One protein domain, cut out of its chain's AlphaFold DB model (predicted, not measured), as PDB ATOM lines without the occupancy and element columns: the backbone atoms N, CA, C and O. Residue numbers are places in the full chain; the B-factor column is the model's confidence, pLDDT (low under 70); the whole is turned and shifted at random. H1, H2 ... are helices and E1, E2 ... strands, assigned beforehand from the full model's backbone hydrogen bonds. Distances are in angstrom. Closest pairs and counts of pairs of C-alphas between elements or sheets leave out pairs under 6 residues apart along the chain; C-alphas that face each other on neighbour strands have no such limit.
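This is residues 158 to 238 and 436 to 528 of the 534 residues of the protein "F-box domain-containing protein" of Calocera cornea HHB12733 (UniProt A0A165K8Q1). What shape do these atoms make? A strongly twisted sheet of six strands runs through the body, with H1 on one face and H2 and H4 on the other, making three layers; it curls round H1 and H2. Little H3 and the long loop of residues 436 to 462 lie far from the middle. What is printed? There are 174 residues, in the order E1 E2 H1 E3 E4 H2 H3 E5 H4 E6, with four named helices and six named strands; the sheet is mixed, in the order E3 E4 E5 E1 E2 E6. The class is mixed, with under half of the residues in named elements, and the whole is compact, with a radius of gyration of the C-alphas of 15.5 A and spans of 42 by 41 by 31 A.

How do the strands pair? E1, residues 158 to 163, and E2, residues 168 to 175, form a hairpin, with N 160 and O 172 3.0 A apart; E6, residues 524 to 527, is parallel to E2, with N 169 and O 524 2.8 A apart. E5, residues 471 to 483, bends by 89 degrees at residue 475 and is antiparallel to E1, with N 163 and O 477 2.8 A apart. E4, residues 210 to 220, is antiparallel to E5, with N 213 and O 480 2.9 A apart, and forms a hairpin with E3, residues 199 to 206, where N 202 and O 214 are 2.8 A apart. Where are the helices? H1, residues 181 to 191, is on the sheet, its closest C-alphas to E5 being Phe 185 and Met 478, 6.9 A; on the opposite face is H2, residues 228 to 234, with Ala 230 and Met 477 of E5 closest, 6.3 A. H4, residues 508 to 514, is on the same face as H2 at a height over the sheet of 7.7 A; E5, H4 and E6 form a split strand-helix-strand unit, two strands running the same way with E1 and E2 between them, its crossover right-handed. H3, residues 463 to 466, is not on the sheet. How are the helix backbones? In H1, H2 and H4 every O i to N i+4 pair is within hydrogen-bond range; H3 is too short for such a pair.

Where do the first and last elements lie? E1 begins at C-alpha 158 (142.305, 175.630, 57.778), and E6 ends at C-alpha 527 (141.945, 184.567, 68.178). Which elements are long? From first to last C-alpha, E4 measures 31.8 A, E5 29.5 A, E2 22.8 A and H1 15.5 A.

Is the printed part whole? Residues 239 to 435 are not printed, and C-alphas 238 and 436 are 21.5 A apart across the cut. Which link is long? E5 to H4 is a long link of 24 residues. Where is confidence low? Residues 238, 441 to 442, 444 to 467 and 488 to 494 are under 70 in pLDDT.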
ATOM      1  N   CYS A 158     140.868 175.683  57.604       94.50
ATOM      2  CA  CYS A 158     142.305 175.630  57.778       94.50
ATOM      3  C   CYS A 158     142.721 176.769  58.705       94.50
ATOM      4  O   CYS A 158     142.453 177.936  58.418       94.50
ATOM      5  N   ARG A 159     143.375 176.419  59.812       96.75
ATOM      6  CA  ARG A 159     143.963 177.389  60.740       96.75
ATOM      7  C   ARG A 159     145.417 177.634  60.399       96.75
ATOM      8  O   ARG A 159     146.123 176.692  60.043       96.75
ATOM      9  N   TYR A 160     145.846 178.872  60.547       97.44
ATOM     10  CA  TYR A 160     147.228 179.284  60.373       97.44
ATOM     11  C   TYR A 160     147.566 180.386  61.373       97.44
ATOM     12  O   TYR A 160     146.679 181.054  61.908       97.44
ATOM     13  N   VAL A 161     148.855 180.558  61.654       97.75
ATOM     14  CA  VAL A 161     149.334 181.560  62.612       97.75
ATOM     15  C   VAL A 161     150.032 182.679  61.855       97.75
ATOM     16  O   VAL A 161     150.939 182.415  61.076       97.75
ATOM     17  N   LEU A 162     149.638 183.926  62.091       97.50
ATOM     18  CA  LEU A 162     150.325 185.107  61.578       97.50
ATOM     19  C   LEU A 162     151.155 185.735  62.703       97.50
ATOM     20  O   LEU A 162     150.602 186.265  63.668       97.50
ATOM     21  N   LEU A 163     152.477 185.666  62.589       97.00
ATOM     22  CA  LEU A 163     153.416 186.323  63.491       97.00
ATOM     23  C   LEU A 163     153.682 187.754  63.034       97.00
ATOM     24  O   LEU A 163     154.307 187.996  61.999       97.00
ATOM     25  N   ASN A 164     153.253 188.708  63.849       96.12
ATOM     26  CA  ASN A 164     153.447 190.125  63.593       96.12
ATOM     27  C   ASN A 164     154.767 190.633  64.184       96.12
ATOM     28  O   ASN A 164     155.305 190.107  65.162       96.12
ATOM     29  N   ARG A 165     155.254 191.748  63.632       94.38
ATOM     30  CA  ARG A 165     156.459 192.445  64.117       94.38
ATOM     31  C   ARG A 165     156.354 192.942  65.564       94.38
ATOM     32  O   ARG A 165     157.365 193.104  66.229       94.38
ATOM     33  N   ASN A 166     155.140 193.193  66.054       94.25
ATOM     34  CA  ASN A 166     154.887 193.734  67.394       94.25
ATOM     35  C   ASN A 166     154.916 192.666  68.506       94.25
ATOM     36  O   ASN A 166     154.608 192.983  69.652       94.25
ATOM     37  N   GLY A 167     155.224 191.407  68.180       93.25
ATOM     38  CA  GLY A 167     155.178 190.301  69.141       93.25
ATOM     39  C   GLY A 167     153.817 189.622  69.250       93.25
ATOM     40  O   GLY A 167     153.690 188.675  70.016       93.25
ATOM     41  N   SER A 168     152.794 190.050  68.502       95.88
ATOM     42  CA  SER A 168     151.511 189.347  68.515       95.88
ATOM     43  C   SER A 168     151.501 188.162  67.547       95.88
ATOM     44  O   SER A 168     152.050 188.229  66.445       95.88
ATOM     45  N   ALA A 169     150.830 187.085  67.948       96.94
ATOM     46  CA  ALA A 169     150.498 185.953  67.097       96.94
ATOM     47  C   ALA A 169     148.982 185.925  66.887       96.94
ATOM     48  O   ALA A 169     148.219 185.767  67.843       96.94
ATOM     49  N   ASN A 170     148.540 186.077  65.644       96.19
ATOM     50  CA  ASN A 170     147.125 186.005  65.307       96.19
ATOM     51  C   ASN A 170     146.806 184.591  64.814       96.19
ATOM     52  O   ASN A 170     147.463 184.088  63.903       96.19
ATOM     53  N   LEU A 171     145.806 183.948  65.412       96.69
ATOM     54  CA  LEU A 171     145.261 182.686  64.932       96.69
ATOM     55  C   LEU A 171     144.158 182.994  63.924       96.69
ATOM     56  O   LEU A 171     143.077 183.449  64.286       96.69
ATOM     57  N   CYS A 172     144.445 182.757  62.652       96.50
ATOM     58  CA  CYS A 172     143.535 183.053  61.560       96.50
ATOM     59  C   CYS A 172     142.975 181.762  60.958       96.50
ATOM     60  O   CYS A 172     143.565 180.684  61.072       96.50
ATOM     61  N   GLU A 173     141.816 181.876  60.315       95.88
ATOM     62  CA  GLU A 173     141.123 180.751  59.694       95.88
ATOM     63  C   GLU A 173     140.740 181.097  58.256       95.88
ATOM     64  O   GLU A 173     140.372 182.229  57.948       95.88
ATOM     65  N   ALA A 174     140.806 180.110  57.372       95.12
ATOM     66  CA  ALA A 174     140.327 180.212  56.001       95.12
ATOM     67  C   ALA A 174     139.664 178.901  55.573       95.12
ATOM     68  O   ALA A 174     139.921 177.838  56.139       95.12
ATOM     69  N   TYR A 175     138.790 178.957  54.572       94.88
ATOM     70  CA  TYR A 175     138.060 177.777  54.120       94.88
ATOM     71  C   TYR A 175     138.986 176.783  53.403       94.88
ATOM     72  O   TYR A 175     139.584 177.115  52.382       94.88
ATOM     73  N   SER A 176     139.074 175.542  53.892       93.38
ATOM     74  CA  SER A 176     140.084 174.565  53.452       93.38
ATOM     75  C   SER A 176     140.047 174.238  51.957       93.38
ATOM     76  O   SER A 176     141.086 173.919  51.384       93.38
ATOM     77  N   ARG A 177     138.872 174.291  51.306       91.19
ATOM     78  CA  ARG A 177     138.753 173.948  49.871       91.19
ATOM     79  C   ARG A 177     139.396 174.979  48.959       91.19
ATOM     80  O   ARG A 177     139.868 174.626  47.888       91.19
ATOM     81  N   THR A 178     139.358 176.241  49.366       93.12
ATOM     82  CA  THR A 178     139.844 177.379  48.578       93.12
ATOM     83  C   THR A 178     141.078 178.008  49.209       93.12
ATOM     84  O   THR A 178     141.524 179.059  48.760       93.12
ATOM     85  N   PHE A 179     141.616 177.398  50.266       94.88
ATOM     86  CA  PHE A 179     142.774 177.923  50.960       94.88
ATOM     87  C   PHE A 179     144.006 177.816  50.065       94.88
ATOM     88  O   PHE A 179     144.455 176.721  49.723       94.88
ATOM     89  N   ASN A 180     144.536 178.980  49.701       94.75
ATOM     90  CA  ASN A 180     145.811 179.135  49.029       94.75
ATOM     91  C   ASN A 180     146.683 180.042  49.910       94.75
ATOM     92  O   ASN A 180     146.372 181.231  50.024       94.75
ATOM     93  N   PRO A 181     147.749 179.514  50.537       95.88
ATOM     94  CA  PRO A 181     148.559 180.299  51.456       95.88
ATOM     95  C   PRO A 181     149.268 181.467  50.762       95.88
ATOM     96  O   PRO A 181     149.428 182.511  51.379       95.88
ATOM     97  N   LEU A 182     149.647 181.342  49.487       95.88
ATOM     98  CA  LEU A 182     150.289 182.439  48.758       95.88
ATOM     99  C   LEU A 182     149.318 183.600  48.545       95.88
ATOM    100  O   LEU A 182     149.643 184.728  48.889       95.88
ATOM    101  N   ALA A 183     148.102 183.309  48.074       95.62
ATOM    102  CA  ALA A 183     147.083 184.336  47.858       95.62
ATOM    103  C   ALA A 183     146.684 185.031  49.170       95.62
ATOM    104  O   ALA A 183     146.610 186.253  49.227       95.62
ATOM    105  N   VAL A 184     146.487 184.253  50.241       95.62
ATOM    106  CA  VAL A 184     146.190 184.792  51.578       95.62
ATOM    107  C   VAL A 184     147.351 185.645  52.092       95.62
ATOM    108  O   VAL A 184     147.136 186.709  52.665       95.62
ATOM    109  N   PHE A 185     148.596 185.215  51.877       96.81
ATOM    110  CA  PHE A 185     149.758 185.988  52.298       96.81
ATOM    111  C   PHE A 185     149.950 187.272  51.488       96.81
ATOM    112  O   PHE A 185     150.327 188.293  52.060       96.81
ATOM    113  N   ASP A 186     149.636 187.263  50.193       96.56
ATOM    114  CA  ASP A 186     149.676 188.463  49.356       96.56
ATOM    115  C   ASP A 186     148.687 189.537  49.847       96.56
ATOM    116  O   ASP A 186     149.010 190.723  49.818       96.56
ATOM    117  N   GLU A 187     147.533 189.161  50.412       96.31
ATOM    118  CA  GLU A 187     146.639 190.123  51.079       96.31
ATOM    119  C   GLU A 187     147.327 190.802  52.278       96.31
ATOM    120  O   GLU A 187     147.268 192.026  52.426       96.31
ATOM    121  N   PHE A 188     148.048 190.037  53.103       95.50
ATOM    122  CA  PHE A 188     148.814 190.588  54.227       95.50
ATOM    123  C   PHE A 188     150.012 191.428  53.767       95.50
ATOM    124  O   PHE A 188     150.304 192.467  54.367       95.50
ATOM    125  N   LYS A 189     150.683 191.040  52.677       95.44
ATOM    126  CA  LYS A 189     151.735 191.855  52.053       95.44
ATOM    127  C   LYS A 189     151.182 193.175  51.537       95.44
ATOM    128  O   LYS A 189     151.825 194.205  51.727       95.44
ATOM    129  N   MET A 190     150.002 193.169  50.919       96.12
ATOM    130  CA  MET A 190     149.325 194.380  50.456       96.12
ATOM    131  C   MET A 190     149.027 195.328  51.613       96.12
ATOM    132  O   MET A 190     149.386 196.501  51.538       96.12
ATOM    133  N   GLN A 191     148.472 194.812  52.710       94.19
ATOM    134  CA  GLN A 191     148.211 195.597  53.922       94.19
ATOM    135  C   GLN A 191     149.495 196.177  54.537       94.19
ATOM    136  O   GLN A 191     149.482 197.287  55.061       94.19
ATOM    137  N   ALA A 192     150.614 195.455  54.443       94.31
ATOM    138  CA  ALA A 192     151.914 195.896  54.940       94.31
ATOM    139  C   ALA A 192     152.718 196.761  53.943       94.31
ATOM    140  O   ALA A 192     153.833 197.162  54.267       94.31
ATOM    141  N   ASN A 193     152.182 197.050  52.749       95.94
ATOM    142  CA  ASN A 193     152.884 197.730  51.652       95.94
ATOM    143  C   ASN A 193     154.170 197.007  51.173       95.94
ATOM    144  O   ASN A 193     155.159 197.627  50.788       95.94
ATOM    145  N   LEU A 194     154.153 195.671  51.180       96.19
ATOM    146  CA  LEU A 194     155.272 194.789  50.813       96.19
ATOM    147  C   LEU A 194     155.017 193.992  49.519       96.19
ATOM    148  O   LEU A 194     155.714 193.022  49.239       96.19
ATOM    149  N   MET A 195     154.025 194.379  48.708       97.06
ATOM    150  CA  MET A 195     153.689 193.673  47.455       97.06
ATOM    151  C   MET A 195     154.796 193.701  46.402       97.06
ATOM    152  O   MET A 195     154.842 192.825  45.547       97.06
ATOM    153  N   HIS A 196     155.677 194.698  46.463       95.88
ATOM    154  CA  HIS A 196     156.799 194.855  45.539       95.88
ATOM    155  C   HIS A 196     157.935 193.849  45.788       95.88
ATOM    156  O   HIS A 196     158.862 193.768  44.988       95.88
ATOM    157  N   LEU A 197     157.876 193.105  46.892       96.12
ATOM    158  CA  LEU A 197     158.889 192.141  47.293       96.12
ATOM    159  C   LEU A 197     158.391 190.718  47.049       96.12
ATOM    160  O   LEU A 197     157.193 190.431  47.137       96.12
ATOM    161  N   GLU A 198     159.315 189.806  46.778       95.44
ATOM    162  CA  GLU A 198     158.997 188.403  46.536       95.44
ATOM    163  C   GLU A 198     158.598 187.681  47.832       95.44
ATOM    164  O   GLU A 198     159.197 187.882  48.892       95.44
ATOM    165  N   THR A 199     157.576 186.827  47.749       95.81
ATOM    166  CA  THR A 199     157.194 185.951  48.861       95.81
ATOM    167  C   THR A 199     158.205 184.820  48.979       95.81
ATOM    168  O   THR A 199     158.368 184.027  48.059       95.81
ATOM    169  N   GLN A 200     158.843 184.718  50.136       94.12
ATOM    170  CA  GLN A 200     159.811 183.679  50.449       94.12
ATOM    171  C   GLN A 200     159.154 182.621  51.328       94.12
ATOM    172  O   GLN A 200     158.448 182.942  52.289       94.12
ATOM    173  N   VAL A 201     159.379 181.351  50.993       92.44
ATOM    174  CA  VAL A 201     158.806 180.212  51.717       92.44
ATOM    175  C   VAL A 201     159.920 179.369  52.312       92.44
ATOM    176  O   VAL A 201     160.836 178.930  51.621       92.44
ATOM    177  N   ARG A 202     159.832 179.122  53.617       89.31
ATOM    178  CA  ARG A 202     160.795 178.333  54.380       89.31
ATOM    179  C   ARG A 202     160.128 177.119  54.999       89.31
ATOM    180  O   ARG A 202     159.061 177.215  55.598       89.31
ATOM    181  N   LEU A 203     160.799 175.977  54.903       89.38
ATOM    182  CA  LEU A 203     160.471 174.798  55.693       89.38
ATOM    183  C   LEU A 203     160.992 174.996  57.119       89.38
ATOM    184  O   LEU A 203     162.201 175.036  57.329       89.38
ATOM    185  N   VAL A 204     160.088 175.104  58.093       89.38
ATOM    186  CA  VAL A 204     160.453 175.234  59.512       89.38
ATOM    187  C   VAL A 204     160.853 173.868  60.057       89.38
ATOM    188  O   VAL A 204     161.969 173.673  60.535       89.38
ATOM    189  N   VAL A 205     159.949 172.895  59.943       89.25
ATOM    190  CA  VAL A 205     160.153 171.519  60.403       89.25
ATOM    191  C   VAL A 205     159.292 170.563  59.584       89.25
ATOM    192  O   VAL A 205     158.189 170.912  59.158       89.25
ATOM    193  N   GLN A 206     159.793 169.348  59.371       89.31
ATOM    194  CA  GLN A 206     159.056 168.262  58.735       89.31
ATOM    195  C   GLN A 206     158.900 167.090  59.705       89.31
ATOM    196  O   GLN A 206     159.865 166.604  60.296       89.31
ATOM    197  N   PHE A 207     157.659 166.653  59.858       89.50
ATOM    198  CA  PHE A 207     157.246 165.413  60.502       89.50
ATOM    199  C   PHE A 207     156.837 164.408  59.423       89.50
ATOM    200  O   PHE A 207     156.805 164.733  58.236       89.50
ATOM    201  N   LEU A 208     156.498 163.189  59.840       89.25
ATOM    202  CA  LEU A 208     156.161 162.112  58.912       89.25
ATOM    203  C   LEU A 208     154.948 162.436  58.025       89.25
ATOM    204  O   LEU A 208     155.004 162.240  56.817       89.25
ATOM    205  N   ASP A 209     153.867 162.945  58.624       92.94
ATOM    206  CA  ASP A 209     152.612 163.217  57.907       92.94
ATOM    207  C   ASP A 209     152.379 164.723  57.659       92.94
ATOM    208  O   ASP A 209     151.432 165.102  56.968       92.94
ATOM    209  N   ILE A 210     153.184 165.599  58.273       93.50
ATOM    210  CA  ILE A 210     152.956 167.051  58.325       93.50
ATOM    211  C   ILE A 210     154.278 167.788  58.146       93.50
ATOM    212  O   ILE A 210     155.252 167.484  58.822       93.50
ATOM    213  N   ARG A 211     154.294 168.836  57.328       92.56
ATOM    214  CA  ARG A 211     155.366 169.836  57.295       92.56
ATOM    215  C   ARG A 211     154.834 171.200  57.698       92.56
ATOM    216  O   ARG A 211     153.713 171.562  57.351       92.56
ATOM    217  N   VAL A 212     155.656 171.959  58.407       94.00
ATOM    218  CA  VAL A 212     155.349 173.326  58.824       94.00
ATOM    219  C   VAL A 212     156.150 174.282  57.953       94.00
ATOM    220  O   VAL A 212     157.376 174.181  57.879       94.00
ATOM    221  N   LEU A 213     155.448 175.192  57.286       94.38
ATOM    222  CA  LEU A 213     156.023 176.184  56.386       94.38
ATOM    223  C   LEU A 213     155.829 177.583  56.967       94.38
ATOM    224  O   LEU A 213     154.759 177.892  57.490       94.38
ATOM    225  N   ALA A 214     156.847 178.424  56.828       95.88
ATOM    226  CA  ALA A 214     156.791 179.851  57.091       95.88
ATOM    227  C   ALA A 214     156.837 180.607  55.760       95.88
ATOM    228  O   ALA A 214     157.736 180.394  54.952       95.88
ATOM    229  N   LEU A 215     155.859 181.474  55.533       96.81
ATOM    230  CA  LEU A 215     155.786 182.395  54.412       96.81
ATOM    231  C   LEU A 215     156.068 183.794  54.940       96.81
ATOM    232  O   LEU A 215     155.487 184.225  55.937       96.81
ATOM    233  N   GLY A 216     156.960 184.503  54.273       96.62
ATOM    234  CA  GLY A 216     157.343 185.849  54.656       96.62
ATOM    235  C   GLY A 216     157.935 186.592  53.472       96.62
ATOM    236  O   GLY A 216     157.829 186.163  52.323       96.62
ATOM    237  N   VAL A 217     158.579 187.710  53.762       96.38
ATOM    238  CA  VAL A 217     159.244 188.535  52.762       96.38
ATOM    239  C   VAL A 217     160.626 188.893  53.275       96.38
ATOM    240  O   VAL A 217     160.793 189.146  54.469       96.38
ATOM    241  N   LEU A 218     161.602 188.933  52.375       94.88
ATOM    242  CA  LEU A 218     162.950 189.387  52.684       94.88
ATOM    243  C   LEU A 218     163.156 190.822  52.236       94.88
ATOM    244  O   LEU A 218     162.693 191.232  51.173       94.88
ATOM    245  N   HIS A 219     163.841 191.589  53.074       93.94
ATOM    246  CA  HIS A 219     164.152 192.981  52.808       93.94
ATOM    247  C   HIS A 219     165.524 193.349  53.371       93.94
ATOM    248  O   HIS A 219     166.033 192.710  54.285       93.94
ATOM    249  N   HIS A 220     166.112 194.428  52.866       89.62
ATOM    250  CA  HIS A 220     167.351 194.984  53.396       89.62
ATOM    251  C   HIS A 220     167.258 195.305  54.902       89.62
ATOM    252  O   HIS A 220     166.229 195.809  55.375       89.62
ATOM    253  N   SER A 221     168.349 195.052  55.631       77.75
ATOM    254  CA  SER A 221     168.458 195.138  57.098       77.75
ATOM    255  C   SER A 221     168.213 196.529  57.692       77.75
ATOM    256  O   SER A 221     167.761 196.645  58.827       77.75
ATOM    257  N   SER A 222     168.433 197.590  56.914       79.25
ATOM    258  CA  SER A 222     168.179 198.991  57.304       79.25
ATOM    259  C   SER A 222     166.693 199.364  57.427       79.25
ATOM    260  O   SER A 222     166.349 200.520  57.668       79.25
ATOM    261  N   SER A 223     165.792 198.407  57.231       81.25
ATOM    262  CA  SER A 223     164.357 198.644  57.181       81.25
ATOM    263  C   SER A 223     163.696 198.642  58.555       81.25
ATOM    264  O   SER A 223     163.904 197.747  59.369       81.25
ATOM    265  N   LEU A 224     162.776 199.582  58.780       85.12
ATOM    266  CA  LEU A 224     161.897 199.593  59.958       85.12
ATOM    267  C   LEU A 224     160.848 198.462  59.936       85.12
ATOM    268  O   LEU A 224     160.046 198.324  60.862       85.12
ATOM    269  N   PHE A 225     160.817 197.666  58.864       88.75
ATOM    270  CA  PHE A 225     159.880 196.561  58.693       88.75
ATOM    271  C   PHE A 225     160.409 195.218  59.204       88.75
ATOM    272  O   PHE A 225     159.675 194.238  59.115       88.75
ATOM    273  N   VAL A 226     161.628 195.158  59.752       91.94
ATOM    274  CA  VAL A 226     162.218 193.910  60.262       91.94
ATOM    275  C   VAL A 226     161.334 193.284  61.344       91.94
ATOM    276  O   VAL A 226     160.916 193.937  62.301       91.94
ATOM    277  N   ASN A 227     161.058 191.992  61.194       94.25
ATOM    278  CA  ASN A 227     160.294 191.193  62.138       94.25
ATOM    279  C   ASN A 227     161.250 190.312  62.951       94.25
ATOM    280  O   ASN A 227     161.676 189.240  62.518       94.25
ATOM    281  N   SER A 228     161.584 190.765  64.159       92.38
ATOM    282  CA  SER A 228     162.478 190.032  65.063       92.38
ATOM    283  C   SER A 228     161.918 188.667  65.478       92.38
ATOM    284  O   SER A 228     162.692 187.732  65.664       92.38
ATOM    285  N   ASN A 229     160.592 188.511  65.561       94.19
ATOM    286  CA  ASN A 229     159.948 187.237  65.908       94.19
ATOM    287  C   ASN A 229     160.089 186.209  64.783       94.19
ATOM    288  O   ASN A 229     160.335 185.036  65.049       94.19
ATOM    289  N   ALA A 230     159.979 186.654  63.528       93.19
ATOM    290  CA  ALA A 230     160.250 185.823  62.358       93.19
ATOM    291  C   ALA A 230     161.699 185.314  62.369       93.19
ATOM    292  O   ALA A 230     161.937 184.116  62.207       93.19
ATOM    293  N   ARG A 231     162.657 186.210  62.655       89.12
ATOM    294  CA  ARG A 231     164.067 185.834  62.811       89.12
ATOM    295  C   ARG A 231     164.248 184.812  63.928       89.12
ATOM    296  O   ARG A 231     164.913 183.818  63.710       89.12
ATOM    297  N   GLN A 232     163.647 185.004  65.097       88.94
ATOM    298  CA  GLN A 232     163.812 184.067  66.215       88.94
ATOM    299  C   GLN A 232     163.141 182.711  65.986       88.94
ATOM    300  O   GLN A 232     163.626 181.702  66.490       88.94
ATOM    301  N   LEU A 233     162.037 182.661  65.238       91.38
ATOM    302  CA  LEU A 233     161.417 181.394  64.859       91.38
ATOM    303  C   LEU A 233     162.338 180.581  63.945       91.38
ATOM    304  O   LEU A 233     162.501 179.380  64.143       91.38
ATOM    305  N   LEU A 234     162.911 181.235  62.935       88.50
ATOM    306  CA  LEU A 234     163.772 180.581  61.949       88.50
ATOM    307  C   LEU A 234     165.197 180.365  62.467       88.50
ATOM    308  O   LEU A 234     165.858 179.416  62.055       88.50
ATOM    309  N   HIS A 235     165.630 181.201  63.410       83.88
ATOM    310  CA  HIS A 235     166.936 181.147  64.046       83.88
ATOM    311  C   HIS A 235     166.797 181.021  65.568       83.88
ATOM    312  O   HIS A 235     166.808 182.039  66.270       83.88
ATOM    313  N   PRO A 236     166.653 179.786  66.091       80.44
ATOM    314  CA  PRO A 236     166.491 179.573  67.516       80.44
ATOM    315  C   PRO A 236     167.681 180.119  68.319       80.44
ATOM    316  O   PRO A 236     168.833 180.047  67.867       80.44
ATOM    317  N   PRO A 237     167.426 180.629  69.536       71.81
ATOM    318  CA  PRO A 237     168.484 181.030  70.455       71.81
ATOM    319  C   PRO A 237     169.458 179.867  70.717       71.81
ATOM    320  O   PRO A 237     169.058 178.711  70.823       71.81
ATOM    321  N   GLY A 238     170.755 180.177  70.791       69.38
ATOM    322  CA  GLY A 238     171.834 179.194  70.977       69.38
ATOM    323  C   GLY A 238     172.549 178.762  69.690       69.38
ATOM    324  O   GLY A 238     173.706 178.349  69.762       69.38
ATOM    325  N   PRO A 436     155.699 166.156  68.295       78.19
ATOM    326  CA  PRO A 436     155.969 165.195  67.236       78.19
ATOM    327  C   PRO A 436     157.442 165.145  66.843       78.19
ATOM    328  O   PRO A 436     158.095 166.177  66.694       78.19
ATOM    329  N   THR A 437     157.987 163.935  66.740       75.81
ATOM    330  CA  THR A 437     159.415 163.762  66.479       75.81
ATOM    331  C   THR A 437     159.697 164.121  65.024       75.81
ATOM    332  O   THR A 437     159.063 163.530  64.142       75.81
ATOM    333  N   PRO A 438     160.620 165.057  64.741       78.00
ATOM    334  CA  PRO A 438     160.963 165.394  63.368       78.00
ATOM    335  C   PRO A 438     161.499 164.178  62.606       78.00
ATOM    336  O   PRO A 438     162.065 163.255  63.205       78.00
ATOM    337  N   VAL A 439     161.365 164.199  61.277       72.25
ATOM    338  CA  VAL A 439     162.022 163.211  60.402       72.25
ATOM    339  C   VAL A 439     163.545 163.232  60.621       72.25
ATOM    340  O   VAL A 439     164.065 164.256  61.074       72.25
ATOM    341  N   PRO A 440     164.287 162.139  60.358       72.62
ATOM    342  CA  PRO A 440     165.718 162.043  60.663       72.62
ATOM    343  C   PRO A 440     166.569 163.225  60.184       72.62
ATOM    344  O   PRO A 440     167.465 163.649  60.914       72.62
ATOM    345  N   GLU A 441     166.251 163.790  59.020       60.00
ATOM    346  CA  GLU A 441     166.909 164.958  58.419       60.00
ATOM    347  C   GLU A 441     166.745 166.221  59.281       60.00
ATOM    348  O   GLU A 441     167.612 167.090  59.304       60.00
ATOM    349  N   HIS A 442     165.655 166.291  60.049       62.31
ATOM    350  CA  HIS A 442     165.277 167.407  60.912       62.31
ATOM    351  C   HIS A 442     165.275 167.042  62.403       62.31
ATOM    352  O   HIS A 442     164.871 167.869  63.220       62.31
ATOM    353  N   ARG A 443     165.731 165.835  62.791       71.12
ATOM    354  CA  ARG A 443     165.692 165.293  64.178       71.12
ATOM    355  C   ARG A 443     166.315 166.211  65.231       71.12
ATOM    356  O   ARG A 443     166.076 166.079  66.423       71.12
ATOM    357  N   ASN A 444     167.175 167.080  64.733       61.66
ATOM    358  CA  ASN A 444     168.067 167.978  65.426       61.66
ATOM    359  C   ASN A 444     167.463 169.386  65.583       61.66
ATOM    360  O   ASN A 444     168.054 170.239  66.232       61.66
ATOM    361  N   TYR A 445     166.274 169.635  65.031       66.31
ATOM    362  CA  TYR A 445     165.481 170.815  65.351       66.31
ATOM    363  C   TYR A 445     164.973 170.742  66.806       66.31
ATOM    364  O   TYR A 445     164.548 169.665  67.227       66.31
ATOM    365  N   PRO A 446     164.978 171.840  67.583       62.88
ATOM    366  CA  PRO A 446     165.572 173.149  67.286       62.88
ATOM    367  C   PRO A 446     167.066 173.253  67.662       62.88
ATOM    368  O   PRO A 446     167.700 174.263  67.386       62.88
ATOM    369  N   ASN A 447     167.616 172.219  68.308       53.16
ATOM    370  CA  ASN A 447     168.819 172.271  69.148       53.16
ATOM    371  C   ASN A 447     170.169 171.993  68.450       53.16
ATOM    372  O   ASN A 447     171.158 171.774  69.147       53.16
ATOM    373  N   TYR A 448     170.275 171.948  67.120       47.62
ATOM    374  CA  TYR A 448     171.553 171.608  66.474       47.62
ATOM    375  C   TYR A 448     171.780 172.301  65.133       47.62
ATOM    376  O   TYR A 448     170.950 172.199  64.232       47.62
ATOM    377  N   THR A 449     172.970 172.897  64.979       50.38
ATOM    378  CA  THR A 449     173.916 172.632  63.869       50.38
ATOM    379  C   THR A 449     175.232 173.402  64.045       50.38
ATOM    380  O   THR A 449     175.220 174.626  64.054       50.38
ATOM    381  N   PRO A 450     176.381 172.698  64.129       36.34
ATOM    382  CA  PRO A 450     177.576 173.222  63.441       36.34
ATOM    383  C   PRO A 450     178.320 172.248  62.498       36.34
ATOM    384  O   PRO A 450     179.344 172.638  61.949       36.34
ATOM    385  N   SER A 451     177.866 171.006  62.244       39.12
ATOM    386  CA  SER A 451     178.628 170.093  61.350       39.12
ATOM    387  C   SER A 451     177.826 169.084  60.501       39.12
ATOM    388  O   SER A 451     178.212 167.928  60.356       39.12
ATOM    389  N   GLY A 452     176.765 169.545  59.825       46.72
ATOM    390  CA  GLY A 452     176.829 169.430  58.356       46.72
ATOM    391  C   GLY A 452     176.020 168.380  57.579       46.72
ATOM    392  O   GLY A 452     176.590 167.777  56.678       46.72
ATOM    393  N   VAL A 453     174.705 168.239  57.788       46.59
ATOM    394  CA  VAL A 453     173.820 167.749  56.691       46.59
ATOM    395  C   VAL A 453     172.425 168.397  56.668       46.59
ATOM    396  O   VAL A 453     171.612 168.085  55.805       46.59
ATOM    397  N   ASP A 454     172.124 169.308  57.597       51.91
ATOM    398  CA  ASP A 454     170.872 170.061  57.547       51.91
ATOM    399  C   ASP A 454     171.025 171.228  56.567       51.91
ATOM    400  O   ASP A 454     171.738 172.203  56.833       51.91
ATOM    401  N   ASN A 455     170.360 171.115  55.417       50.16
ATOM    402  CA  ASN A 455     170.450 172.117  54.367       50.16
ATOM    403  C   ASN A 455     169.861 173.477  54.766       50.16
ATOM    404  O   ASN A 455     170.221 174.471  54.128       50.16
ATOM    405  N   ARG A 456     169.056 173.553  55.846       56.81
ATOM    406  CA  ARG A 456     168.510 174.814  56.389       56.81
ATOM    407  C   ARG A 456     169.603 175.842  56.709       56.81
ATOM    408  O   ARG A 456     169.356 177.033  56.573       56.81
ATOM    409  N   TRP A 457     170.808 175.370  57.041       52.41
ATOM    410  CA  TRP A 457     171.967 176.180  57.447       52.41
ATOM    411  C   TRP A 457     173.184 175.986  56.528       52.41
ATOM    412  O   TRP A 457     174.267 176.496  56.791       52.41
ATOM    413  N   SER A 458     173.030 175.211  55.449       43.69
ATOM    414  CA  SER A 458     174.145 174.713  54.626       43.69
ATOM    415  C   SER A 458     174.783 175.725  53.677       43.69
ATOM    416  O   SER A 458     175.694 175.354  52.930       43.69
ATOM    417  N   ARG A 459     174.363 176.997  53.682       50.00
ATOM    418  CA  ARG A 459     175.091 178.019  52.924       50.00
ATOM    419  C   ARG A 459     176.420 178.276  53.624       50.00
ATOM    420  O   ARG A 459     176.502 179.084  54.528       50.00
ATOM    421  N   LYS A 460     177.463 177.561  53.204       46.91
ATOM    422  CA  LYS A 460     178.859 177.836  53.560       46.91
ATOM    423  C   LYS A 460     179.235 179.227  53.030       46.91
ATOM    424  O   LYS A 460     179.739 179.338  51.919       46.91
ATOM    425  N   GLY A 461     178.925 180.260  53.795       50.16
ATOM    426  CA  GLY A 461     179.270 181.652  53.538       50.16
ATOM    427  C   GLY A 461     179.591 182.348  54.855       50.16
ATOM    428  O   GLY A 461     179.342 181.807  55.929       50.16
ATOM    429  N   THR A 462     180.181 183.530  54.779       54.50
ATOM    430  CA  THR A 462     180.450 184.413  55.926       54.50
ATOM    431  C   THR A 462     179.124 184.803  56.619       54.50
ATOM    432  O   THR A 462     178.079 184.713  55.983       54.50
ATOM    433  N   LEU A 463     179.084 185.246  57.889       51.56
ATOM    434  CA  LEU A 463     177.814 185.570  58.599       51.56
ATOM    435  C   LEU A 463     176.911 186.553  57.819       51.56
ATOM    436  O   LEU A 463     175.690 186.440  57.836       51.56
ATOM    437  N   SER A 464     177.533 187.467  57.068       49.31
ATOM    438  CA  SER A 464     176.869 188.410  56.157       49.31
ATOM    439  C   SER A 464     176.333 187.773  54.861       49.31
ATOM    440  O   SER A 464     175.476 188.358  54.204       49.31
ATOM    441  N   GLU A 465     176.837 186.606  54.464       51.78
ATOM    442  CA  GLU A 465     176.416 185.833  53.284       51.78
ATOM    443  C   GLU A 465     175.455 184.683  53.653       51.78
ATOM    444  O   GLU A 465     174.726 184.176  52.795       51.78
ATOM    445  N   LEU A 466     175.446 184.282  54.929       56.34
ATOM    446  CA  LEU A 466     174.631 183.211  55.508       56.34
ATOM    447  C   LEU A 466     173.147 183.590  55.624       56.34
ATOM    448  O   LEU A 466     172.288 182.791  55.241       56.34
ATOM    449  N   ASP A 467     172.839 184.813  56.064       58.31
ATOM    450  CA  ASP A 467     171.458 185.293  56.192       58.31
ATOM    451  C   ASP A 467     170.963 185.840  54.850       58.31
ATOM    452  O   ASP A 467     170.958 187.038  54.588       58.31
ATOM    453  N   GLU A 468     170.585 184.926  53.954       72.25
ATOM    454  CA  GLU A 468     169.712 185.220  52.807       72.25
ATOM    455  C   GLU A 468     170.209 186.356  51.884       72.25
ATOM    456  O   GLU A 468     169.418 187.021  51.219       72.25
ATOM    457  N   GLY A 469     171.532 186.552  51.818       79.88
ATOM    458  CA  GLY A 469     172.166 187.639  51.065       79.88
ATOM    459  C   GLY A 469     172.175 188.995  51.787       79.88
ATOM    460  O   GLY A 469     172.072 190.026  51.129       79.88
ATOM    461  N   GLY A 470     172.250 189.007  53.122       82.19
ATOM    462  CA  GLY A 470     172.194 190.220  53.950       82.19
ATOM    463  C   GLY A 470     170.776 190.776  54.132       82.19
ATOM    464  O   GLY A 470     170.598 191.897  54.618       82.19
ATOM    465  N   MET A 471     169.762 190.011  53.726       89.19
ATOM    466  CA  MET A 471     168.363 190.383  53.885       89.19
ATOM    467  C   MET A 471     167.788 189.792  55.170       89.19
ATOM    468  O   MET A 471     168.156 188.709  55.602       89.19
ATOM    469  N   LEU A 472     166.864 190.526  55.778       90.56
ATOM    470  CA  LEU A 472     166.145 190.133  56.979       90.56
ATOM    471  C   LEU A 472     164.663 189.940  56.665       90.56
ATOM    472  O   LEU A 472     164.092 190.621  55.808       90.56
ATOM    473  N   TRP A 473     164.021 189.059  57.429       93.62
ATOM    474  CA  TRP A 473     162.571 188.887  57.400       93.62
ATOM    475  C   TRP A 473     161.862 190.184  57.772       93.62
ATOM    476  O   TRP A 473     162.063 190.727  58.862       93.62
ATOM    477  N   ALA A 474     161.010 190.665  56.871       94.81
ATOM    478  CA  ALA A 474     160.262 191.900  57.017       94.81
ATOM    479  C   ALA A 474     158.751 191.670  56.921       94.81
ATOM    480  O   ALA A 474     158.272 190.808  56.183       94.81
ATOM    481  N   GLY A 475     157.991 192.480  57.659       95.19
ATOM    482  CA  GLY A 475     156.534 192.411  57.687       95.19
ATOM    483  C   GLY A 475     155.977 191.236  58.497       95.19
ATOM    484  O   GLY A 475     156.677 190.664  59.338       95.19
ATOM    485  N   PRO A 476     154.690 190.900  58.317       96.25
ATOM    486  CA  PRO A 476     154.103 189.731  58.957       96.25
ATOM    487  C   PRO A 476     154.683 188.436  58.367       96.25
ATOM    488  O   PRO A 476     155.015 188.374  57.186       96.25
ATOM    489  N   MET A 477     154.772 187.389  59.186       97.19
ATOM    490  CA  MET A 477     155.142 186.038  58.757       97.19
ATOM    491  C   MET A 477     153.968 185.094  58.991       97.19
ATOM    492  O   MET A 477     153.460 185.000  60.105       97.19
ATOM    493  N   MET A 478     153.540 184.378  57.958       97.56
ATOM    494  CA  MET A 478     152.458 183.406  58.050       97.56
ATOM    495  C   MET A 478     153.014 181.992  58.202       97.56
ATOM    496  O   MET A 478     153.877 181.574  57.440       97.56
ATOM    497  N   ILE A 479     152.489 181.231  59.154       97.56
ATOM    498  CA  ILE A 479     152.895 179.858  59.444       97.56
ATOM    499  C   ILE A 479     151.721 178.930  59.175       97.56
ATOM    500  O   ILE A 479     150.642 179.082  59.754       97.56
ATOM    501  N   VAL A 480     151.951 177.951  58.307       97.31
ATOM    502  CA  VAL A 480     150.943 176.992  57.847       97.31
ATOM    503  C   VAL A 480     151.451 175.564  58.013       97.31
ATOM    504  O   VAL A 480     152.654 175.309  57.956       97.31
ATOM    505  N   ALA A 481     150.528 174.616  58.185       96.50
ATOM    506  CA  ALA A 481     150.836 173.191  58.175       96.50
ATOM    507  C   ALA A 481     150.277 172.530  56.913       96.50
ATOM    508  O   ALA A 481     149.092 172.648  56.595       96.50
ATOM    509  N   GLN A 482     151.134 171.798  56.209       95.19
ATOM    510  CA  GLN A 482     150.788 171.033  55.018       95.19
ATOM    511  C   GLN A 482     150.899 169.536  55.314       95.19
ATOM    512  O   GLN A 482     151.847 169.097  55.960       95.19
ATOM    513  N   LEU A 483     149.943 168.749  54.833       94.62
ATOM    514  CA  LEU A 483     149.990 167.292  54.835       94.62
ATOM    515  C   LEU A 483     150.989 166.811  53.778       94.62
ATOM    516  O   LEU A 483     150.963 167.284  52.641       94.62
ATOM    517  N   VAL A 484     151.844 165.858  54.142       91.12
ATOM    518  CA  VAL A 484     152.936 165.371  53.285       91.12
ATOM    519  C   VAL A 484     152.723 163.911  52.943       91.12
ATOM    520  O   VAL A 484     152.579 163.088  53.840       91.12
ATOM    521  N   HIS A 485     152.718 163.591  51.645       86.44
ATOM    522  CA  HIS A 485     152.774 162.202  51.192       86.44
ATOM    523  C   HIS A 485     154.185 161.646  51.391       86.44
ATOM    524  O   HIS A 485     155.123 162.353  51.029       86.44
ATOM    525  N   PRO A 486     154.359 160.415  51.914       77.25
ATOM    526  CA  PRO A 486     155.685 159.813  52.069       77.25
ATOM    527  C   PRO A 486     156.486 159.829  50.760       77.25
ATOM    528  O   PRO A 486     157.666 160.152  50.776       77.25
ATOM    529  N   ASP A 487     155.826 159.608  49.621       76.75
ATOM    530  CA  ASP A 487     156.476 159.638  48.300       76.75
ATOM    531  C   ASP A 487     156.932 161.045  47.860       76.75
ATOM    532  O   ASP A 487     157.780 161.172  46.988       76.75
ATOM    533  N   ASN A 488     156.393 162.106  48.470       69.19
ATOM    534  CA  ASN A 488     156.736 163.506  48.180       69.19
ATOM    535  C   ASN A 488     157.585 164.129  49.301       69.19
ATOM    536  O   ASN A 488     157.614 165.350  49.458       69.19
ATOM    537  N   ALA A 489     158.214 163.299  50.139       62.47
ATOM    538  CA  ALA A 489     158.965 163.761  51.298       62.47
ATOM    539  C   ALA A 489     160.356 164.314  50.951       62.47
ATOM    540  O   ALA A 489     160.994 164.875  51.845       62.47
ATOM    541  N   GLU A 490     160.825 164.174  49.702       66.62
ATOM    542  CA  GLU A 490     162.155 164.636  49.299       66.62
ATOM    543  C   GLU A 490     162.317 166.146  49.528       66.62
ATOM    544  O   GLU A 490     161.644 167.004  48.946       66.62
ATOM    545  N   VAL A 491     163.229 166.463  50.445       56.47
ATOM    546  CA  VAL A 491     163.533 167.817  50.896       56.47
ATOM    547  C   VAL A 491     164.366 168.505  49.816       56.47
ATOM    548  O   VAL A 491     165.546 168.206  49.660       56.47
ATOM    549  N   GLY A 492     163.762 169.443  49.084       57.09
ATOM    550  CA  GLY A 492     164.465 170.273  48.096       57.09
ATOM    551  C   GLY A 492     163.801 170.354  46.723       57.09
ATOM    552  O   GLY A 492     164.206 171.194  45.926       57.09
ATOM    553  N   GLY A 493     162.773 169.541  46.456       60.84
ATOM    554  CA  GLY A 493     161.897 169.751  45.303       60.84
ATOM    555  C   GLY A 493     161.054 171.018  45.458       60.84
ATOM    556  O   GLY A 493     160.826 171.474  46.586       60.84
ATOM    557  N   ASP A 494     160.583 171.569  44.332       69.81
ATOM    558  CA  ASP A 494     159.616 172.671  44.311       69.81
ATOM    559  C   ASP A 494     158.502 172.379  45.319       69.81
ATOM    560  O   ASP A 494     157.787 171.376  45.223       69.81
ATOM    561  N   LEU A 495     158.397 173.233  46.341       77.69
ATOM    562  CA  LEU A 495     157.337 173.137  47.331       77.69
ATOM    563  C   LEU A 495     156.012 173.219  46.570       77.69
ATOM    564  O   LEU A 495     155.686 174.270  46.023       77.69
ATOM    565  N   ASP A 496     155.247 172.125  46.532       81.12
ATOM    566  CA  ASP A 496     153.901 172.131  45.956       81.12
ATOM    567  C   ASP A 496     152.968 172.954  46.856       81.12
ATOM    568  O   ASP A 496     152.202 172.431  47.665       81.12
ATOM    569  N   LEU A 497     153.055 174.277  46.736       83.19
ATOM    570  CA  LEU A 497     152.175 175.236  47.399       83.19
ATOM    571  C   LEU A 497     150.798 175.287  46.725       83.19
ATOM    572  O   LEU A 497     149.861 175.870  47.269       83.19
ATOM    573  N   THR A 498     150.666 174.657  45.554       79.62
ATOM    574  CA  THR A 498     149.433 174.619  44.764       79.62
ATOM    575  C   THR A 498     148.501 173.476  45.146       79.62
ATOM    576  O   THR A 498     147.339 173.494  44.739       79.62
ATOM    577  N   GLY A 499     148.970 172.517  45.951       74.12
ATOM    578  CA  GLY A 499     148.218 171.352  46.410       74.12
ATOM    579  C   GLY A 499     146.943 171.714  47.178       74.12
ATOM    580  O   GLY A 499     146.921 171.736  48.412       74.12
ATOM    581  N   GLN A 500     145.858 171.975  46.446       75.38
ATOM    582  CA  GLN A 500     144.546 172.285  47.008       75.38
ATOM    583  C   GLN A 500     144.086 171.144  47.921       75.38
ATOM    584  O   GLN A 500     144.149 169.965  47.570       75.38
ATOM    585  N   GLY A 501     143.626 171.496  49.122       78.31
ATOM    586  CA  GLY A 501     143.115 170.528  50.093       78.31
ATOM    587  C   GLY A 501     144.176 169.768  50.897       78.31
ATOM    588  O   GLY A 501     143.794 168.982  51.764       78.31
ATOM    589  N   ARG A 502     145.478 170.032  50.709       90.38
ATOM    590  CA  ARG A 502     146.568 169.406  51.489       90.38
ATOM    591  C   ARG A 502     146.987 170.200  52.734       90.38
ATOM    592  O   ARG A 502     148.064 169.973  53.261       90.38
ATOM    593  N   TRP A 503     146.158 171.108  53.241       94.50
ATOM    594  CA  TRP A 503     146.498 171.970  54.386       94.50
ATOM    595  C   TRP A 503     145.770 171.549  55.659       94.50
ATOM    596  O   TRP A 503     144.566 171.309  55.624       94.50
ATOM    597  N   THR A 504     146.451 171.451  56.794       95.38
ATOM    598  CA  THR A 504     145.810 171.115  58.076       95.38
ATOM    599  C   THR A 504     145.894 172.280  59.049       95.38
ATOM    600  O   THR A 504     146.703 173.189  58.883       95.38
ATOM    601  N   ALA A 505     145.013 172.280  60.047       95.75
ATOM    602  CA  ALA A 505     144.978 173.337  61.038       95.75
ATOM    603  C   ALA A 505     146.291 173.398  61.830       95.75
ATOM    604  O   ALA A 505     146.661 172.434  62.497       95.75
ATOM    605  N   PHE A 506     146.933 174.563  61.795       97.06
ATOM    606  CA  PHE A 506     148.074 174.916  62.625       97.06
ATOM    607  C   PHE A 506     147.649 175.960  63.659       97.06
ATOM    608  O   PHE A 506     147.068 176.992  63.320       97.06
ATOM    609  N   THR A 507     147.893 175.671  64.931       96.94
ATOM    610  CA  THR A 507     147.496 176.510  66.065       96.94
ATOM    611  C   THR A 507     148.708 177.071  66.800       96.94
ATOM    612  O   THR A 507     149.838 176.627  66.615       96.94
ATOM    613  N   VAL A 508     148.485 178.025  67.703       96.50
ATOM    614  CA  VAL A 508     149.568 178.577  68.533       96.50
ATOM    615  C   VAL A 508     150.158 177.525  69.485       96.50
ATOM    616  O   VAL A 508     151.355 177.534  69.744       96.50
ATOM    617  N   GLN A 509     149.359 176.553  69.941       95.38
ATOM    618  CA  GLN A 509     149.882 175.420  70.720       95.38
ATOM    619  C   GLN A 509     150.857 174.569  69.900       95.38
ATOM    620  O   GLN A 509     151.822 174.042  70.444       95.38
ATOM    621  N   ASP A 510     150.617 174.459  68.594       95.94
ATOM    622  CA  ASP A 510     151.512 173.753  67.680       95.94
ATOM    623  C   ASP A 510     152.807 174.537  67.486       95.94
ATOM    624  O   ASP A 510     153.883 173.947  67.545       95.94
ATOM    625  N   LEU A 511     152.712 175.867  67.354       95.44
ATOM    626  CA  LEU A 511     153.870 176.757  67.317       95.44
ATOM    627  C   LEU A 511     154.752 176.591  68.560       95.44
ATOM    628  O   LEU A 511     155.951 176.391  68.418       95.44
ATOM    629  N   PHE A 512     154.179 176.616  69.762       93.50
ATOM    630  CA  PHE A 512     154.958 176.457  70.997       93.50
ATOM    631  C   PHE A 512     155.490 175.037  71.182       93.50
ATOM    632  O   PHE A 512     156.554 174.844  71.759       93.50
ATOM    633  N   ALA A 513     154.802 174.028  70.650       89.94
ATOM    634  CA  ALA A 513     155.302 172.661  70.691       89.94
ATOM    635  C   ALA A 513     156.550 172.459  69.820       89.94
ATOM    636  O   ALA A 513     157.422 171.678  70.199       89.94
ATOM    637  N   ILE A 514     156.637 173.144  68.674       90.06
ATOM    638  CA  ILE A 514     157.798 173.059  67.775       90.06
ATOM    639  C   ILE A 514     158.873 174.100  68.107       90.06
ATOM    640  O   ILE A 514     160.054 173.841  67.906       90.06
ATOM    641  N   ALA A 515     158.479 175.263  68.622       91.06
ATOM    642  CA  ALA A 515     159.358 176.371  68.962       91.06
ATOM    643  C   ALA A 515     159.028 176.920  70.364       91.06
ATOM    644  O   ALA A 515     158.438 177.996  70.476       91.06
ATOM    645  N   PRO A 516     159.391 176.201  71.446       90.00
ATOM    646  CA  PRO A 516     159.018 176.586  72.811       90.00
ATOM    647  C   PRO A 516     159.500 177.980  73.225       90.00
ATOM    648  O   PRO A 516     158.790 178.689  73.926       90.00
ATOM    649  N   TRP A 517     160.660 178.426  72.732       90.00
ATOM    650  CA  TRP A 517     161.189 179.768  73.021       90.00
ATOM    651  C   TRP A 517     160.302 180.900  72.481       90.00
ATOM    652  O   TRP A 517     160.423 182.041  72.921       90.00
ATOM    653  N   MET A 518     159.398 180.610  71.540       94.44
ATOM    654  CA  MET A 518     158.439 181.596  71.048       94.44
ATOM    655  C   MET A 518     157.354 181.918  72.079       94.44
ATOM    656  O   MET A 518     156.727 182.965  71.957       94.44
ATOM    657  N   GLU A 519     157.141 181.077  73.096       94.25
ATOM    658  CA  GLU A 519     156.169 181.339  74.167       94.25
ATOM    659  C   GLU A 519     156.516 182.616  74.949       94.25
ATOM    660  O   GLU A 519     155.636 183.414  75.254       94.25
ATOM    661  N   GLU A 520     157.804 182.875  75.178       93.00
ATOM    662  CA  GLU A 520     158.288 184.089  75.853       93.00
ATOM    663  C   GLU A 520     158.245 185.336  74.954       93.00
ATOM    664  O   GLU A 520     158.280 186.472  75.428       93.00
ATOM    665  N   ARG A 521     158.209 185.132  73.634       93.56
ATOM    666  CA  ARG A 521     158.352 186.189  72.619       93.56
ATOM    667  C   ARG A 521     157.015 186.652  72.076       93.56
ATOM    668  O   ARG A 521     156.854 187.824  71.735       93.56
ATOM    669  N   VAL A 522     156.051 185.741  72.017       96.25
ATOM    670  CA  VAL A 522     154.677 186.049  71.651       96.25
ATOM    671  C   VAL A 522     154.000 186.730  72.841       96.25
ATOM    672  O   VAL A 522     153.507 186.086  73.759       96.25
ATOM    673  N   THR A 523     153.955 188.060  72.816       96.44
ATOM    674  CA  THR A 523     153.394 188.882  73.900       96.44
ATOM    675  C   THR A 523     151.872 188.821  73.960       96.44
ATOM    676  O   THR A 523     151.273 189.029  75.016       96.44
ATOM    677  N   LYS A 524     151.223 188.561  72.820       96.06
ATOM    678  CA  LYS A 524     149.765 188.535  72.704       96.06
ATOM    679  C   LYS A 524     149.321 187.513  71.672       96.06
ATOM    680  O   LYS A 524     149.709 187.596  70.510       96.06
ATOM    681  N   VAL A 525     148.425 186.617  72.073       96.56
ATOM    682  CA  VAL A 525     147.707 185.732  71.151       96.56
ATOM    683  C   VAL A 525     146.329 186.322  70.873       96.56
ATOM    684  O   VAL A 525     145.581 186.615  71.805       96.56
ATOM    685  N   VAL A 526     146.001 186.528  69.600       95.19
ATOM    686  CA  VAL A 526     144.694 187.037  69.163       95.19
ATOM    687  C   VAL A 526     143.974 185.930  68.408       95.19
ATOM    688  O   VAL A 526     144.496 185.440  67.412       95.19
ATOM    689  N   ASP A 527     142.793 185.534  68.879       93.25
ATOM    690  CA  ASP A 527     141.945 184.567  68.178       93.25
ATOM    691  C   ASP A 527     141.029 185.295  67.184       93.25
ATOM    692  O   ASP A 527     140.307 186.224  67.559       93.25
ATOM    693  N   GLY A 528     141.088 184.892  65.915       84.38
ATOM    694  CA  GLY A 528     140.310 185.452  64.818       84.38
ATOM    695  C   GLY A 528     141.147 186.165  63.757       84.38
ATOM    696  O   GLY A 528     142.341 186.438  63.912       84.38
TER     697      GLY A 528